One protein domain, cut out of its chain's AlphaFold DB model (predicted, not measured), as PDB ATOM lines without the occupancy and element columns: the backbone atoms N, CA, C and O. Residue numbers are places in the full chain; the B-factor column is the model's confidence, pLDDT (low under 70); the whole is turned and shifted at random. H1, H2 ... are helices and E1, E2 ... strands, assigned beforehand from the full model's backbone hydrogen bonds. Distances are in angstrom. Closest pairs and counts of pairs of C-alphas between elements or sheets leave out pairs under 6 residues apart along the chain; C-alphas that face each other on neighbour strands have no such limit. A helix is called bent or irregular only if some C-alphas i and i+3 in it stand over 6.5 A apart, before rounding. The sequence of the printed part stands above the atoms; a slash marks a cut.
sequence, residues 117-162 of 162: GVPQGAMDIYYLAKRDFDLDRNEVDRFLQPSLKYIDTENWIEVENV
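Overview. This is residues 117 to 162 of the 162 residues of the protein "Motile sperm domain-containing protein 2-like protein" of Leptotrombidium deliense (UniProt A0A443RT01). The printed part makes one flat, open loop, like a ring with a largely empty middle: the short parallel strands E1 and E2 lie side by side and close it at one end, and the helices H1 and H2 make the opposite end. From E1 the chain runs out along one side to H1, turns a corner into H2, and comes back along the other side to E2, with residues 145 to 154 standing free. The printed part has 46 residues with two named helices and two named strands, in the order E1, H1, H2, E2 along the chain; the sheet of two strands, E1 beside E2, is parallel, and the class is mixed, helices and strands. The whole is loose, with a radius of gyration of the C-alphas of 12.1 A, and the C-alphas span 30 by 25 by 13 A.

Along the chain. The printed part begins with the strand E1, residues 117 to 119, whose first C-alpha, that of Gly 117, is at (12.724, -27.462, -31.681); it is 6.6 A from first to last C-alpha. After five residues comes the helix H1, residues 125 to 133, from Ile 125 with its C-alpha at (-1.686, -21.631, -33.108) to Phe 133, a length of 11.0 A. Three residues later begins H2, the longest helix by residues, at residues 137 to 148, from Arg 137 to Leu 148, 14.3 A from first to last C-alpha. H2 is irregular: C-alphas 143 and 146 are 7.1 A apart, where about 5 A is found in a regular helix, and its line is a rough one. Eight residues then lead to the strand E2, residues 157 to 159, 6.3 A long, which ends at Val 159 with its C-alpha at (15.903, -22.881, -33.514).

Arrangement. E1 and E2 are parallel neighbour strands, with an angle of 48 degrees between their N-to-C directions. The C-alphas of Val 118 and Glu 158 face each other at 5.0 A. Across the pair, N 118 and O 157 are 2.8 A apart and N 159 and O 118 are 2.9 A apart, both within hydrogen-bond range. E1, H1, H2 and E2 form a strand-helix-strand unit, two parallel neighbour strands with helices between them along the chain, and its crossover is right-handed. H1 and H2 only just touch, with 3 pairs of C-alphas within 8 A; the closest C-alphas are those of Tyr 126 and Arg 137, 6.3 A apart. H2 touches H1 with residues 137 to 140 alone. The two helices run opposite ways at a steep tilt of 57 degrees, and their centres are 12.7 A apart. E1 and H2 are apart, and so are H1 and E2. In H1 every O i to N i+4 pair is within hydrogen-bond range, and in H2 6 of 8 such pairs are.

Size, cuts and confidence. The two C-alphas farthest apart are those of Asn 138 and Asn 161, at 31.5 A, while the first and last printed C-alphas, those of Gly 117 and Val 162, are 7.0 A apart. The outline is flat. Of residues 145 to 154, which stand free, 145 to 148 belong to H2; the body without them has 36 residues and spans 30 by 20 by 10 A. The links from E1 to H1 and from H1 to H2 are tight, the link from H2 to E2 is short, and no link is long. The printed part has no cut and ends at residue 162, the chain's last residue. The mean pLDDT of the printed part is 87.0, and residues 161 to 162 are under 70, where the model's confidence is low.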
ATOM      1  N   GLY A 117      12.310 -28.692 -31.010       84.56
ATOM      2  CA  GLY A 117      12.724 -27.462 -31.681       84.56
ATOM      3  C   GLY A 117      11.544 -26.775 -32.370       84.56
ATOM      4  O   GLY A 117      10.870 -27.383 -33.201       84.56
ATOM      5  N   VAL A 118      11.319 -25.504 -32.053       85.19
ATOM      6  CA  VAL A 118      10.330 -24.642 -32.708       85.19
ATOM      7  C   VAL A 118      11.087 -23.613 -33.552       85.19
ATOM      8  O   VAL A 118      12.010 -22.984 -33.031       85.19
ATOM      9  N   PRO A 119      10.754 -23.424 -34.844       86.44
ATOM     10  CA  PRO A 119      11.415 -22.406 -35.648       86.44
ATOM     11  C   PRO A 119      11.270 -21.030 -35.003       86.44
ATOM     12  O   PRO A 119      10.185 -20.665 -34.545       86.44
ATOM     13  N   GLN A 120      12.344 -20.246 -35.009       88.19
ATOM     14  CA  GLN A 120      12.289 -18.879 -34.513       88.19
ATOM     15  C   GLN A 120      11.229 -18.072 -35.276       88.19
ATOM     16  O   GLN A 120      11.154 -18.107 -36.506       88.19
ATOM     17  N   GLY A 121      10.386 -17.348 -34.536       86.19
ATOM     18  CA  GLY A 121       9.286 -16.579 -35.120       86.19
ATOM     19  C   GLY A 121       8.123 -17.432 -35.638       86.19
ATOM     20  O   GLY A 121       7.285 -16.915 -36.383       86.19
ATOM     21  N   ALA A 122       8.043 -18.716 -35.265       86.81
ATOM     22  CA  ALA A 122       6.851 -19.516 -35.509       86.81
ATOM     23  C   ALA A 122       5.620 -18.814 -34.913       86.81
ATOM     24  O   ALA A 122       5.601 -18.424 -33.747       86.81
ATOM     25  N   MET A 123       4.588 -18.644 -35.738       89.50
ATOM     26  CA  MET A 123       3.321 -18.074 -35.289       89.50
ATOM     27  C   MET A 123       2.617 -19.063 -34.362       89.50
ATOM     28  O   MET A 123       2.522 -20.250 -34.680       89.50
ATOM     29  N   ASP A 124       2.094 -18.566 -33.243       87.69
ATOM     30  CA  ASP A 124       1.314 -19.394 -32.336       87.69
ATOM     31  C   ASP A 124      -0.001 -19.849 -32.991       87.69
ATOM     32  O   ASP A 124      -0.559 -19.205 -33.889       87.69
ATOM     33  N   ILE A 125      -0.501 -20.996 -32.531       89.25
ATOM     34  CA  ILE A 125      -1.686 -21.631 -33.108       89.25
ATOM     35  C   ILE A 125      -2.944 -20.764 -32.979       89.25
ATOM     36  O   ILE A 125      -3.795 -20.813 -33.863       89.25
ATOM     37  N   TYR A 126      -3.058 -19.935 -31.937       92.62
ATOM     38  CA  TYR A 126      -4.220 -19.065 -31.748       92.62
ATOM     39  C   TYR A 126      -4.230 -17.930 -32.768       92.62
ATOM     40  O   TYR A 126      -5.285 -17.602 -33.313       92.62
ATOM     41  N   TYR A 127      -3.063 -17.358 -33.068       94.12
ATOM     42  CA  TYR A 127      -2.923 -16.356 -34.117       94.12
ATOM     43  C   TYR A 127      -3.302 -16.921 -35.492       94.12
ATOM     44  O   TYR A 127      -4.112 -16.322 -36.202       94.12
ATOM     45  N   LEU A 128      -2.762 -18.091 -35.853       93.69
ATOM     46  CA  LEU A 128      -3.068 -18.749 -37.128       93.69
ATOM     47  C   LEU A 128      -4.551 -19.107 -37.240       93.69
ATOM     48  O   LEU A 128      -5.183 -18.809 -38.252       93.69
ATOM     49  N   ALA A 129      -5.120 -19.690 -36.184       95.19
ATOM     50  CA  ALA A 129      -6.524 -20.069 -36.145       95.19
ATOM     51  C   ALA A 129      -7.452 -18.862 -36.327       95.19
ATOM     52  O   ALA A 129      -8.403 -18.929 -37.105       95.19
ATOM     53  N   LYS A 130      -7.140 -17.732 -35.678       96.50
ATOM     54  CA  LYS A 130      -7.926 -16.510 -35.844       96.50
ATOM     55  C   LYS A 130      -7.777 -15.910 -37.242       96.50
ATOM     56  O   LYS A 130      -8.768 -15.490 -37.826       96.50
ATOM     57  N   ARG A 131      -6.556 -15.849 -37.782       95.81
ATOM     58  CA  ARG A 131      -6.278 -15.228 -39.088       95.81
ATOM     59  C   ARG A 131      -6.883 -16.016 -40.251       95.81
ATOM     60  O   ARG A 131      -7.471 -15.413 -41.143       95.81
ATOM     61  N   ASP A 132      -6.708 -17.334 -40.243       96.00
ATOM     62  CA  ASP A 132      -7.003 -18.184 -41.403       96.00
ATOM     63  C   ASP A 132      -8.395 -18.826 -41.329       96.00
ATOM     64  O   ASP A 132      -8.965 -19.176 -42.362       96.00
ATOM     65  N   PHE A 133      -8.948 -18.971 -40.119       95.44
ATOM     66  CA  PHE A 133     -10.197 -19.703 -39.882       95.44
ATOM     67  C   PHE A 133     -11.228 -18.925 -39.045       95.44
ATOM     68  O   PHE A 133     -12.309 -19.448 -38.798       95.44
ATOM     69  N   ASP A 134     -10.912 -17.695 -38.621       96.81
ATOM     70  CA  ASP A 134     -11.747 -16.831 -37.766       96.81
ATOM     71  C   ASP A 134     -12.141 -17.431 -36.399       96.81
ATOM     72  O   ASP A 134     -13.041 -16.927 -35.728       96.81
ATOM     73  N   LEU A 135     -11.422 -18.461 -35.943       97.19
ATOM     74  CA  LEU A 135     -11.726 -19.171 -34.698       97.19
ATOM     75  C   LEU A 135     -11.344 -18.361 -33.457       97.19
ATOM     76  O   LEU A 135     -10.305 -17.691 -33.423       97.19
ATOM     77  N   ASP A 136     -12.162 -18.455 -32.411       95.88
ATOM     78  CA  ASP A 136     -11.835 -17.915 -31.094       95.88
ATOM     79  C   ASP A 136     -10.957 -18.872 -30.263       95.88
ATOM     80  O   ASP A 136     -10.728 -20.033 -30.610       95.88
ATOM     81  N   ARG A 137     -10.422 -18.375 -29.140       93.62
ATOM     82  CA  ARG A 137      -9.534 -19.174 -28.278       93.62
ATOM     83  C   ARG A 137     -10.215 -20.421 -27.711       93.62
ATOM     84  O   ARG A 137      -9.562 -21.452 -27.631       93.62
ATOM     85  N   ASN A 138     -11.498 -20.351 -27.355       94.56
ATOM     86  CA  ASN A 138     -12.219 -21.485 -26.772       94.56
ATOM     87  C   ASN A 138     -12.442 -22.590 -27.809       94.56
ATOM     88  O   ASN A 138     -12.376 -23.777 -27.482       94.56
ATOM     89  N   GLU A 139     -12.712 -22.209 -29.059       95.31
ATOM     90  CA  GLU A 139     -12.822 -23.143 -30.177       95.31
ATOM     91  C   GLU A 139     -11.487 -23.847 -30.425       95.31
ATOM     92  O   GLU A 139     -11.447 -25.078 -30.493       95.31
ATOM     93  N   VAL A 140     -10.388 -23.086 -30.474       93.75
ATOM     94  CA  VAL A 140      -9.031 -23.638 -30.611       93.75
ATOM     95  C   VAL A 140      -8.700 -24.575 -29.453       93.75
ATOM     96  O   VAL A 140      -8.270 -25.702 -29.689       93.75
ATOM     97  N   ASP A 141      -8.965 -24.161 -28.214       91.25
ATOM     98  CA  ASP A 141      -8.715 -24.985 -27.035       91.25
ATOM     99  C   ASP A 141      -9.493 -26.297 -27.111       91.25
ATOM    100  O   ASP A 141      -8.916 -27.356 -26.877       91.25
ATOM    101  N   ARG A 142     -10.773 -26.267 -27.511       92.75
ATOM    102  CA  ARG A 142     -11.589 -27.477 -27.696       92.75
ATOM    103  C   ARG A 142     -10.979 -28.434 -28.725       92.75
ATOM    104  O   ARG A 142     -11.035 -29.643 -28.506       92.75
ATOM    105  N   PHE A 143     -10.402 -27.923 -29.813       90.19
ATOM    106  CA  PHE A 143      -9.706 -28.758 -30.798       90.19
ATOM    107  C   PHE A 143      -8.385 -29.321 -30.272       90.19
ATOM    108  O   PHE A 143      -8.039 -30.452 -30.607       90.19
ATOM    109  N   LEU A 144      -7.663 -28.565 -29.443       88.56
ATOM    110  CA  LEU A 144      -6.387 -28.997 -28.874       88.56
ATOM    111  C   LEU A 144      -6.554 -29.971 -27.705       88.56
ATOM    112  O   LEU A 144      -5.679 -30.815 -27.521       88.56
ATOM    113  N   GLN A 145      -7.655 -29.899 -26.944       88.62
ATOM    114  CA  GLN A 145      -7.884 -30.705 -25.732       88.62
ATOM    115  C   GLN A 145      -7.485 -32.190 -25.866       88.62
ATOM    116  O   GLN A 145      -6.771 -32.682 -24.990       88.62
ATOM    117  N   PRO A 146      -7.860 -32.925 -26.935       83.38
ATOM    118  CA  PRO A 146      -7.489 -34.337 -27.075       83.38
ATOM    119  C   PRO A 146      -5.974 -34.573 -27.171       83.38
ATOM    120  O   PRO A 146      -5.489 -35.648 -26.806       83.38
ATOM    121  N   SER A 147      -5.234 -33.577 -27.661       81.69
ATOM    122  CA  SER A 147      -3.805 -33.639 -27.956       81.69
ATOM    123  C   SER A 147      -2.925 -32.961 -26.906       81.69
ATOM    124  O   SER A 147      -1.741 -33.274 -26.860       81.69
ATOM    125  N   LEU A 148      -3.468 -32.087 -26.046       81.00
ATOM    126  CA  LEU A 148      -2.683 -31.305 -25.074       81.00
ATOM    127  C   LEU A 148      -1.788 -32.169 -24.180       81.00
ATOM    128  O   LEU A 148      -0.646 -31.811 -23.938       81.00
ATOM    129  N   LYS A 149      -2.257 -33.349 -23.757       79.62
ATOM    130  CA  LYS A 149      -1.453 -34.292 -22.954       79.62
ATOM    131  C   LYS A 149      -0.202 -34.836 -23.665       79.62
ATOM    132  O   LYS A 149       0.635 -35.447 -23.013       79.62
ATOM    133  N   TYR A 150      -0.102 -34.661 -24.982       75.25
ATOM    134  CA  TYR A 150       1.028 -35.088 -25.812       75.25
ATOM    135  C   TYR A 150       1.880 -33.912 -26.303       75.25
ATOM    136  O   TYR A 150       2.918 -34.131 -26.923       75.25
ATOM    137  N   ILE A 151       1.443 -32.672 -26.064       77.88
ATOM    138  CA  ILE A 151       2.152 -31.463 -26.477       77.88
ATOM    139  C   ILE A 151       2.835 -30.888 -25.243       77.88
ATOM    140  O   ILE A 151       2.178 -30.471 -24.294       77.88
ATOM    141  N   ASP A 152       4.160 -30.842 -25.270       78.12
ATOM    142  CA  ASP A 152       4.924 -30.132 -24.253       78.12
ATOM    143  C   ASP A 152       4.965 -28.641 -24.608       78.12
ATOM    144  O   ASP A 152       5.555 -28.250 -25.618       78.12
ATOM    145  N   THR A 153       4.298 -27.815 -23.804       75.25
ATOM    146  CA  THR A 153       4.214 -26.363 -24.015       75.25
ATOM    147  C   THR A 153       5.265 -25.575 -23.235       75.25
ATOM    148  O   THR A 153       5.331 -24.356 -23.383       75.25
ATOM    149  N   GLU A 154       6.073 -26.241 -22.410       80.00
ATOM    150  CA  GLU A 154       7.007 -25.589 -21.485       80.00
ATOM    151  C   GLU A 154       8.471 -25.863 -21.851       80.00
ATOM    152  O   GLU A 154       9.296 -24.955 -21.766       80.00
ATOM    153  N   ASN A 155       8.799 -27.071 -22.316       81.44
ATOM    154  CA  ASN A 155      10.179 -27.500 -22.568       81.44
ATOM    155  C   ASN A 155      10.502 -27.578 -24.066       81.44
ATOM    156  O   ASN A 155      10.866 -28.631 -24.596       81.44
ATOM    157  N   TRP A 156      10.380 -26.451 -24.760       85.06
ATOM    158  CA  TRP A 156      10.760 -26.308 -26.166       85.06
ATOM    159  C   TRP A 156      11.909 -25.306 -26.323       85.06
ATOM    160  O   TRP A 156      12.165 -24.488 -25.439       85.06
ATOM    161  N   ILE A 157      12.625 -25.382 -27.447       87.44
ATOM    162  CA  ILE A 157      13.715 -24.449 -27.767       87.44
ATOM    163  C   ILE A 157      13.461 -23.763 -29.108       87.44
ATOM    164  O   ILE A 157      13.003 -24.402 -30.055       87.44
ATOM    165  N   GLU A 158      13.775 -22.470 -29.204       87.50
ATOM    166  CA  GLU A 158      13.821 -21.775 -30.494       87.50
ATOM    167  C   GLU A 158      15.037 -22.239 -31.296       87.50
ATOM    168  O   GLU A 158      16.154 -22.297 -30.778       87.50
ATOM    169  N   VAL A 159      14.828 -22.542 -32.576       86.75
ATOM    170  CA  VAL A 159      15.903 -22.881 -33.514       86.75
ATOM    171  C   VAL A 159      15.835 -21.983 -34.748       86.75
ATOM    172  O   VAL A 159      14.770 -21.794 -35.333       86.75
ATOM    173  N   GLU A 160      16.976 -21.430 -35.168       77.81
ATOM    174  CA  GLU A 160      17.058 -20.574 -36.367       77.81
ATOM    175  C   GLU A 160      16.733 -21.348 -37.653       77.81
ATOM    176  O   GLU A 160      16.194 -20.794 -38.607       77.81
ATOM    177  N   ASN A 161      17.044 -22.646 -37.674       63.84
ATOM    178  CA  ASN A 161      16.776 -23.543 -38.788       63.84
ATOM    179  C   ASN A 161      16.232 -24.864 -38.233       63.84
ATOM    180  O   ASN A 161      16.977 -25.616 -37.604       63.84
ATOM    181  N   VAL A 162      14.954 -25.163 -38.482       57.03
ATOM    182  CA  VAL A 162      14.432 -26.538 -38.358       57.03
ATOM    183  C   VAL A 162      14.975 -27.313 -39.526       57.03
ATOM    184  O   VAL A 162      14.690 -26.878 -40.660       57.03
TER     185      VAL A 162